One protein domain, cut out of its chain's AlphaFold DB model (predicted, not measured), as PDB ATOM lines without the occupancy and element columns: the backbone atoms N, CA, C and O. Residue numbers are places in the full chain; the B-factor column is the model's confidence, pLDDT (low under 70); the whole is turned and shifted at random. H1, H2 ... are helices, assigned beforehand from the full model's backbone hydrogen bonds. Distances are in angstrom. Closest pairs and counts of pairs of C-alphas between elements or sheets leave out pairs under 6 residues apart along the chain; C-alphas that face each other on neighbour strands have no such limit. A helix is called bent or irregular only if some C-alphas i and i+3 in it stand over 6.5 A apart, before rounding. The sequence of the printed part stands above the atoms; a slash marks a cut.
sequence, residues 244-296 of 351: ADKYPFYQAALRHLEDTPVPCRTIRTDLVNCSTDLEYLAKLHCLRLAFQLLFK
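What this domain is: This is residues 244 to 296 of the 351 residues of an uncharacterized protein of Phlebotomus papatasi (UniProt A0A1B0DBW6). Two helices cross steeply, H1 meeting the first half of the longer H2, and a long loop, residues 260 to 276, swings out from the end of H1 and comes back to the beginning of H2. The far end of H2 sticks out with residues 291 to 296, of which 291 to 294 belong to H2. The printed part has 53 residues with two named helices, H1 then H2, and no named strand; its class is all helix. It is compact, with a radius of gyration of the C-alphas of 11.2 A, and rounded, spanning 29 by 26 by 21 A.

Where its parts are: Find C-alpha 248 at (27.390, -10.132, -23.093); from there H1, residues 248 to 259, runs 17.1 A to C-alpha 259 at (39.779, -13.189, -11.687). After the loop, look for C-alpha 277 at (35.561, 2.122, -10.486), where H2, residues 277 to 294, begins; it runs 25.3 A to C-alpha 294. Neither helix is bent.

How they stand to each other: Look at Ala 253 and Ala 282: they are the closest C-alphas of H1 and H2, 5.1 A apart. The helices touch, and H2 does so with residues 278 to 286 alone. Their lines stand at a steep tilt of 60 degrees, and they run opposite ways. In H2 every O i to N i+4 pair is within hydrogen-bond range; in H1 it is 7 of 8.

The domain as a whole: The two C-alphas farthest apart are those of Ser 275 and Lys 296, 31.5 A. The printed part has no cut, and the link from H1 to H2, 17 residues, is long. In the B-factor column you will find a mean pLDDT of the printed part of 86.5, with residues 244 to 246 under 70.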
ATOM      1  N   ALA A 244      21.379  -8.868 -18.181       51.44
ATOM      2  CA  ALA A 244      22.675  -9.475 -18.473       51.44
ATOM      3  C   ALA A 244      22.798  -9.900 -19.943       51.44
ATOM      4  O   ALA A 244      23.857  -9.695 -20.542       51.44
ATOM      5  N   ASP A 245      21.707 -10.374 -20.549       58.53
ATOM      6  CA  ASP A 245      21.661 -10.708 -21.979       58.53
ATOM      7  C   ASP A 245      21.845  -9.487 -22.890       58.53
ATOM      8  O   ASP A 245      22.248  -9.614 -24.046       58.53
ATOM      9  N   LYS A 246      21.613  -8.276 -22.371       68.06
ATOM     10  CA  LYS A 246      21.700  -7.048 -23.164       68.06
ATOM     11  C   LYS A 246      23.141  -6.676 -23.532       68.06
ATOM     12  O   LYS A 246      23.341  -6.020 -24.550       68.06
ATOM     13  N   TYR A 247      24.143  -7.091 -22.744       79.56
ATOM     14  CA  TYR A 247      25.554  -6.737 -22.976       79.56
ATOM     15  C   TYR A 247      26.520  -7.877 -22.604       79.56
ATOM     16  O   TYR A 247      27.261  -7.773 -21.616       79.56
ATOM     17  N   PRO A 248      26.593  -8.947 -23.416       82.00
ATOM     18  CA  PRO A 248      27.390 -10.132 -23.093       82.00
ATOM     19  C   PRO A 248      28.885  -9.820 -22.903       82.00
ATOM     20  O   PRO A 248      29.528 -10.373 -22.012       82.00
ATOM     21  N   PHE A 249      29.442  -8.876 -23.671       82.44
ATOM     22  CA  PHE A 249      30.846  -8.463 -23.537       82.44
ATOM     23  C   PHE A 249      31.133  -7.713 -22.234       82.44
ATOM     24  O   PHE A 249      32.178  -7.921 -21.621       82.44
ATOM     25  N   TYR A 250      30.202  -6.868 -21.788       87.69
ATOM     26  CA  TYR A 250      30.348  -6.139 -20.533       87.69
ATOM     27  C   TYR A 250      30.250  -7.085 -19.337       87.69
ATOM     28  O   TYR A 250      31.065  -7.005 -18.422       87.69
ATOM     29  N   GLN A 251      29.321  -8.041 -19.376       86.25
ATOM     30  CA  GLN A 251      29.212  -9.056 -18.331       86.25
ATOM     31  C   GLN A 251      30.454  -9.956 -18.276       86.25
ATOM     32  O   GLN A 251      30.969 -10.230 -17.191       86.25
ATOM     33  N   ALA A 252      30.974 -10.378 -19.431       85.69
ATOM     34  CA  ALA A 252      32.227 -11.124 -19.498       85.69
ATOM     35  C   ALA A 252      33.401 -10.318 -18.915       85.69
ATOM     36  O   ALA A 252      34.220 -10.871 -18.185       85.69
ATOM     37  N   ALA A 253      33.450  -9.007 -19.172       87.75
ATOM     38  CA  ALA A 253      34.462  -8.121 -18.603       87.75
ATOM     39  C   ALA A 253      34.333  -7.962 -17.078       87.75
ATOM     40  O   ALA A 253      35.353  -7.890 -16.397       87.75
ATOM     41  N   LEU A 254      33.108  -7.926 -16.538       88.00
ATOM     42  CA  LEU A 254      32.869  -7.903 -15.091       88.00
ATOM     43  C   LEU A 254      33.383  -9.181 -14.421       88.00
ATOM     44  O   LEU A 254      34.130  -9.084 -13.455       88.00
ATOM     45  N   ARG A 255      33.071 -10.355 -14.989       86.44
ATOM     46  CA  ARG A 255      33.589 -11.648 -14.501       86.44
ATOM     47  C   ARG A 255      35.114 -11.716 -14.588       86.44
ATOM     48  O   ARG A 255      35.773 -12.082 -13.628       86.44
ATOM     49  N   HIS A 256      35.697 -11.271 -15.703       84.38
ATOM     50  CA  HIS A 256      37.154 -11.217 -15.859       84.38
ATOM     51  C   HIS A 256      37.821 -10.320 -14.803       84.38
ATOM     52  O   HIS A 256      38.967 -10.557 -14.421       84.38
ATOM     53  N   LEU A 257      37.137  -9.270 -14.340       85.88
ATOM     54  CA  LEU A 257      37.661  -8.381 -13.307       85.88
ATOM     55  C   LEU A 257      37.781  -9.057 -11.935       85.88
ATOM     56  O   LEU A 257      38.629  -8.640 -11.146       85.88
ATOM     57  N   GLU A 258      36.944 -10.061 -11.661       82.00
ATOM     58  CA  GLU A 258      36.986 -10.860 -10.429       82.00
ATOM     59  C   GLU A 258      38.238 -11.746 -10.398       82.00
ATOM     60  O   GLU A 258      38.887 -11.861  -9.359       82.00
ATOM     61  N   ASP A 259      38.624 -12.297 -11.554       83.00
ATOM     62  CA  ASP A 259      39.779 -13.189 -11.687       83.00
ATOM     63  C   ASP A 259      41.105 -12.432 -11.824       83.00
ATOM     64  O   ASP A 259      42.131 -12.833 -11.269       83.00
ATOM     65  N   THR A 260      41.129 -11.359 -12.624       81.94
ATOM     66  CA  THR A 260      42.362 -10.633 -12.954       81.94
ATOM     67  C   THR A 260      42.129  -9.121 -12.992       81.94
ATOM     68  O   THR A 260      41.327  -8.634 -13.798       81.94
ATOM     69  N   PRO A 261      42.883  -8.325 -12.208       80.81
ATOM     70  CA  PRO A 261      42.734  -6.878 -12.222       80.81
ATOM     71  C   PRO A 261      43.175  -6.304 -13.572       80.81
ATOM     72  O   PRO A 261      44.274  -6.572 -14.061       80.81
ATOM     73  N   VAL A 262      42.329  -5.463 -14.170       84.81
ATOM     74  CA  VAL A 262      42.634  -4.808 -15.448       84.81
ATOM     75  C   VAL A 262      43.675  -3.705 -15.232       84.81
ATOM     76  O   VAL A 262      43.393  -2.736 -14.521       84.81
ATOM     77  N   PRO A 263      44.854  -3.767 -15.886       86.00
ATOM     78  CA  PRO A 263      45.881  -2.748 -15.719       86.00
ATOM     79  C   PRO A 263      45.368  -1.380 -16.166       86.00
ATOM     80  O   PRO A 263      44.997  -1.179 -17.328       86.00
ATOM     81  N   CYS A 264      45.365  -0.412 -15.261       87.44
ATOM     82  CA  CYS A 264      44.917   0.944 -15.536       87.44
ATOM     83  C   CYS A 264      45.965   1.941 -15.041       87.44
ATOM     84  O   CYS A 264      46.423   1.851 -13.908       87.44
ATOM     85  N   ARG A 265      46.354   2.898 -15.893       88.69
ATOM     86  CA  ARG A 265      47.329   3.936 -15.515       88.69
ATOM     87  C   ARG A 265      46.726   4.966 -14.562       88.69
ATOM     88  O   ARG A 265      47.425   5.502 -13.710       88.69
ATOM     89  N   THR A 266      45.452   5.307 -14.749       91.31
ATOM     90  CA  THR A 266      44.747   6.308 -13.941       91.31
ATOM     91  C   THR A 266      43.250   6.073 -14.051       91.31
ATOM     92  O   THR A 266      42.709   6.089 -15.157       91.31
ATOM     93  N   ILE A 267      42.585   5.895 -12.914       91.19
ATOM     94  CA  ILE A 267      41.128   5.776 -12.841       91.19
ATOM     95  C   ILE A 267      40.513   7.172 -12.988       91.19
ATOM     96  O   ILE A 267      40.985   8.135 -12.384       91.19
ATOM     97  N   ARG A 268      39.493   7.300 -13.845       92.44
ATOM     98  CA  ARG A 268      38.811   8.574 -14.143       92.44
ATOM     99  C   ARG A 268      37.290   8.432 -14.129       92.44
ATOM    100  O   ARG A 268      36.617   9.012 -14.976       92.44
ATOM    101  N   THR A 269      36.778   7.655 -13.182       92.19
ATOM    102  CA  THR A 269      35.364   7.288 -13.018       92.19
ATOM    103  C   THR A 269      34.425   8.490 -13.136       92.19
ATOM    104  O   THR A 269      33.550   8.483 -14.002       92.19
ATOM    105  N   ASP A 270      34.695   9.571 -12.399       91.69
ATOM    106  CA  ASP A 270      33.866  10.785 -12.417       91.69
ATOM    107  C   ASP A 270      33.907  11.532 -13.757       91.69
ATOM    108  O   ASP A 270      32.899  12.062 -14.212       91.69
ATOM    109  N   LEU A 271      35.069  11.579 -14.423       93.19
ATOM    110  CA  LEU A 271      35.227  12.313 -15.685       93.19
ATOM    111  C   LEU A 271      34.385  11.694 -16.804       93.19
ATOM    112  O   LEU A 271      33.895  12.412 -17.675       93.19
ATOM    113  N   VAL A 272      34.259  10.366 -16.792       90.12
ATOM    114  CA  VAL A 272      33.493   9.606 -17.789       90.12
ATOM    115  C   VAL A 272      32.108   9.195 -17.278       90.12
ATOM    116  O   VAL A 272      31.455   8.371 -17.916       90.12
ATOM    117  N   ASN A 273      31.657   9.756 -16.148       88.00
ATOM    118  CA  ASN A 273      30.363   9.471 -15.522       88.00
ATOM    119  C   ASN A 273      30.082   7.966 -15.324       88.00
ATOM    120  O   ASN A 273      28.965   7.502 -15.558       88.00
ATOM    121  N   CYS A 274      31.084   7.187 -14.916       90.75
ATOM    122  CA  CYS A 274      30.842   5.829 -14.423       90.75
ATOM    123  C   CYS A 274      30.359   5.894 -12.969       90.75
ATOM    124  O   CYS A 274      30.749   6.793 -12.228       90.75
ATOM    125  N   SER A 275      29.496   4.966 -12.559       87.12
ATOM    126  CA  SER A 275      28.957   4.945 -11.194       87.12
ATOM    127  C   SER A 275      29.953   4.363 -10.189       87.12
ATOM    128  O   SER A 275      29.948   4.745  -9.021       87.12
ATOM    129  N   THR A 276      30.827   3.463 -10.648       90.75
ATOM    130  CA  THR A 276      31.846   2.794  -9.833       90.75
ATOM    131  C   THR A 276      33.142   2.594 -10.616       90.75
ATOM    132  O   THR A 276      33.143   2.519 -11.848       90.75
ATOM    133  N   ASP A 277      34.255   2.448  -9.896       91.31
ATOM    134  CA  ASP A 277      35.561   2.122 -10.486       91.31
ATOM    135  C   ASP A 277      35.552   0.750 -11.177       91.31
ATOM    136  O   ASP A 277      36.232   0.546 -12.182       91.31
ATOM    137  N   LEU A 278      34.732  -0.175 -10.675       90.75
ATOM    138  CA  LEU A 278      34.540  -1.498 -11.260       90.75
ATOM    139  C   LEU A 278      33.873  -1.383 -12.640       90.75
ATOM    140  O   LEU A 278      34.394  -1.909 -13.625       90.75
ATOM    141  N   GLU A 279      32.791  -0.604 -12.744       89.44
ATOM    142  CA  GLU A 279      32.153  -0.285 -14.029       89.44
ATOM    143  C   GLU A 279      33.137   0.396 -14.994       89.44
ATOM    144  O   GLU A 279      33.192   0.046 -16.177       89.44
ATOM    145  N   TYR A 280      33.948   1.337 -14.497       92.69
ATOM    146  CA  TYR A 280      34.975   2.007 -15.298       92.69
ATOM    147  C   TYR A 280      35.975   1.008 -15.897       92.69
ATOM    148  O   TYR A 280      36.260   1.050 -17.097       92.69
ATOM    149  N   LEU A 281      36.497   0.090 -15.081       92.69
ATOM    150  CA  LEU A 281      37.480  -0.903 -15.511       92.69
ATOM    151  C   LEU A 281      36.886  -1.936 -16.476       92.69
ATOM    152  O   LEU A 281      37.541  -2.285 -17.461       92.69
ATOM    153  N   ALA A 282      35.648  -2.374 -16.251       90.88
ATOM    154  CA  ALA A 282      34.957  -3.287 -17.157       90.88
ATOM    155  C   ALA A 282      34.709  -2.642 -18.531       90.88
ATOM    156  O   ALA A 282      35.023  -3.237 -19.566       90.88
ATOM    157  N   LYS A 283      34.252  -1.383 -18.569       91.50
ATOM    158  CA  LYS A 283      34.112  -0.626 -19.828       91.50
ATOM    159  C   LYS A 283      35.457  -0.394 -20.512       91.50
ATOM    160  O   LYS A 283      35.559  -0.534 -21.728       91.50
ATOM    161  N   LEU A 284      36.503  -0.083 -19.745       92.38
ATOM    162  CA  LEU A 284      37.861   0.068 -20.269       92.38
ATOM    163  C   LEU A 284      38.363  -1.229 -20.916       92.38
ATOM    164  O   LEU A 284      38.989  -1.182 -21.975       92.38
ATOM    165  N   HIS A 285      38.092  -2.378 -20.297       91.31
ATOM    166  CA  HIS A 285      38.425  -3.683 -20.858       91.31
ATOM    167  C   HIS A 285      37.682  -3.932 -22.177       91.31
ATOM    168  O   HIS A 285      38.320  -4.260 -23.177       91.31
ATOM    169  N   CYS A 286      36.373  -3.664 -22.215       91.50
ATOM    170  CA  CYS A 286      35.569  -3.775 -23.435       91.50
ATOM    171  C   CYS A 286      36.113  -2.888 -24.564       91.50
ATOM    172  O   CYS A 286      36.286  -3.354 -25.686       91.50
ATOM    173  N   LEU A 287      36.446  -1.627 -24.265       91.94
ATOM    174  CA  LEU A 287      37.022  -0.704 -25.245       91.94
ATOM    175  C   LEU A 287      38.358  -1.211 -25.788       91.94
ATOM    176  O   LEU A 287      38.596  -1.146 -26.990       91.94
ATOM    177  N   ARG A 288      39.231  -1.747 -24.930       90.69
ATOM    178  CA  ARG A 288      40.512  -2.315 -25.374       90.69
ATOM    179  C   ARG A 288      40.318  -3.499 -26.308       90.69
ATOM    180  O   ARG A 288      40.987  -3.546 -27.334       90.69
ATOM    181  N   LEU A 289      39.405  -4.411 -25.977       89.06
ATOM    182  CA  LEU A 289      39.060  -5.531 -26.852       89.06
ATOM    183  C   LEU A 289      38.496  -5.039 -28.190       89.06
ATOM    184  O   LEU A 289      38.924  -5.507 -29.243       89.06
ATOM    185  N   ALA A 290      37.600  -4.051 -28.164       89.50
ATOM    186  CA  ALA A 290      37.032  -3.466 -29.373       89.50
ATOM    187  C   ALA A 290      38.117  -2.850 -30.269       89.50
ATOM    188  O   ALA A 290      38.173  -3.163 -31.455       89.50
ATOM    189  N   PHE A 291      39.034  -2.054 -29.711       88.38
ATOM    190  CA  PHE A 291      40.154  -1.494 -30.475       88.38
ATOM    191  C   PHE A 291      41.112  -2.571 -30.986       88.38
ATOM    192  O   PHE A 291      41.582  -2.472 -32.115       88.38
ATOM    193  N   GLN A 292      41.377  -3.621 -30.205       87.62
ATOM    194  CA  GLN A 292      42.179  -4.751 -30.676       87.62
ATOM    195  C   GLN A 292      41.547  -5.433 -31.890       87.62
ATOM    196  O   GLN A 292      42.274  -5.830 -32.791       87.62
ATOM    197  N   LEU A 293      40.220  -5.574 -31.930       87.75
ATOM    198  CA  LEU A 293      39.519  -6.125 -33.091       87.75
ATOM    199  C   LEU A 293      39.506  -5.148 -34.267       87.75
ATOM    200  O   LEU A 293      39.789  -5.557 -35.388       87.75
ATOM    201  N   LEU A 294      39.238  -3.869 -34.006       86.75
ATOM    202  CA  LEU A 294      39.187  -2.821 -35.023       86.75
ATOM    203  C   LEU A 294      40.527  -2.677 -35.760       86.75
ATOM    204  O   LEU A 294      40.555  -2.573 -36.981       86.75
ATOM    205  N   PHE A 295      41.644  -2.735 -35.028       85.81
ATOM    206  CA  PHE A 295      42.989  -2.622 -35.598       85.81
ATOM    207  C   PHE A 295      43.550  -3.932 -36.171       85.81
ATOM    208  O   PHE A 295      44.671  -3.928 -36.679       85.81
ATOM    209  N   LYS A 296      42.801  -5.046 -36.143       87.25
ATOM    210  CA  LYS A 296      43.160  -6.228 -36.954       87.25
ATOM    211  C   LYS A 296      43.009  -5.950 -38.444       87.25
ATOM    212  O   LYS A 296      43.728  -6.549 -39.237       87.25
TER     213      LYS A 296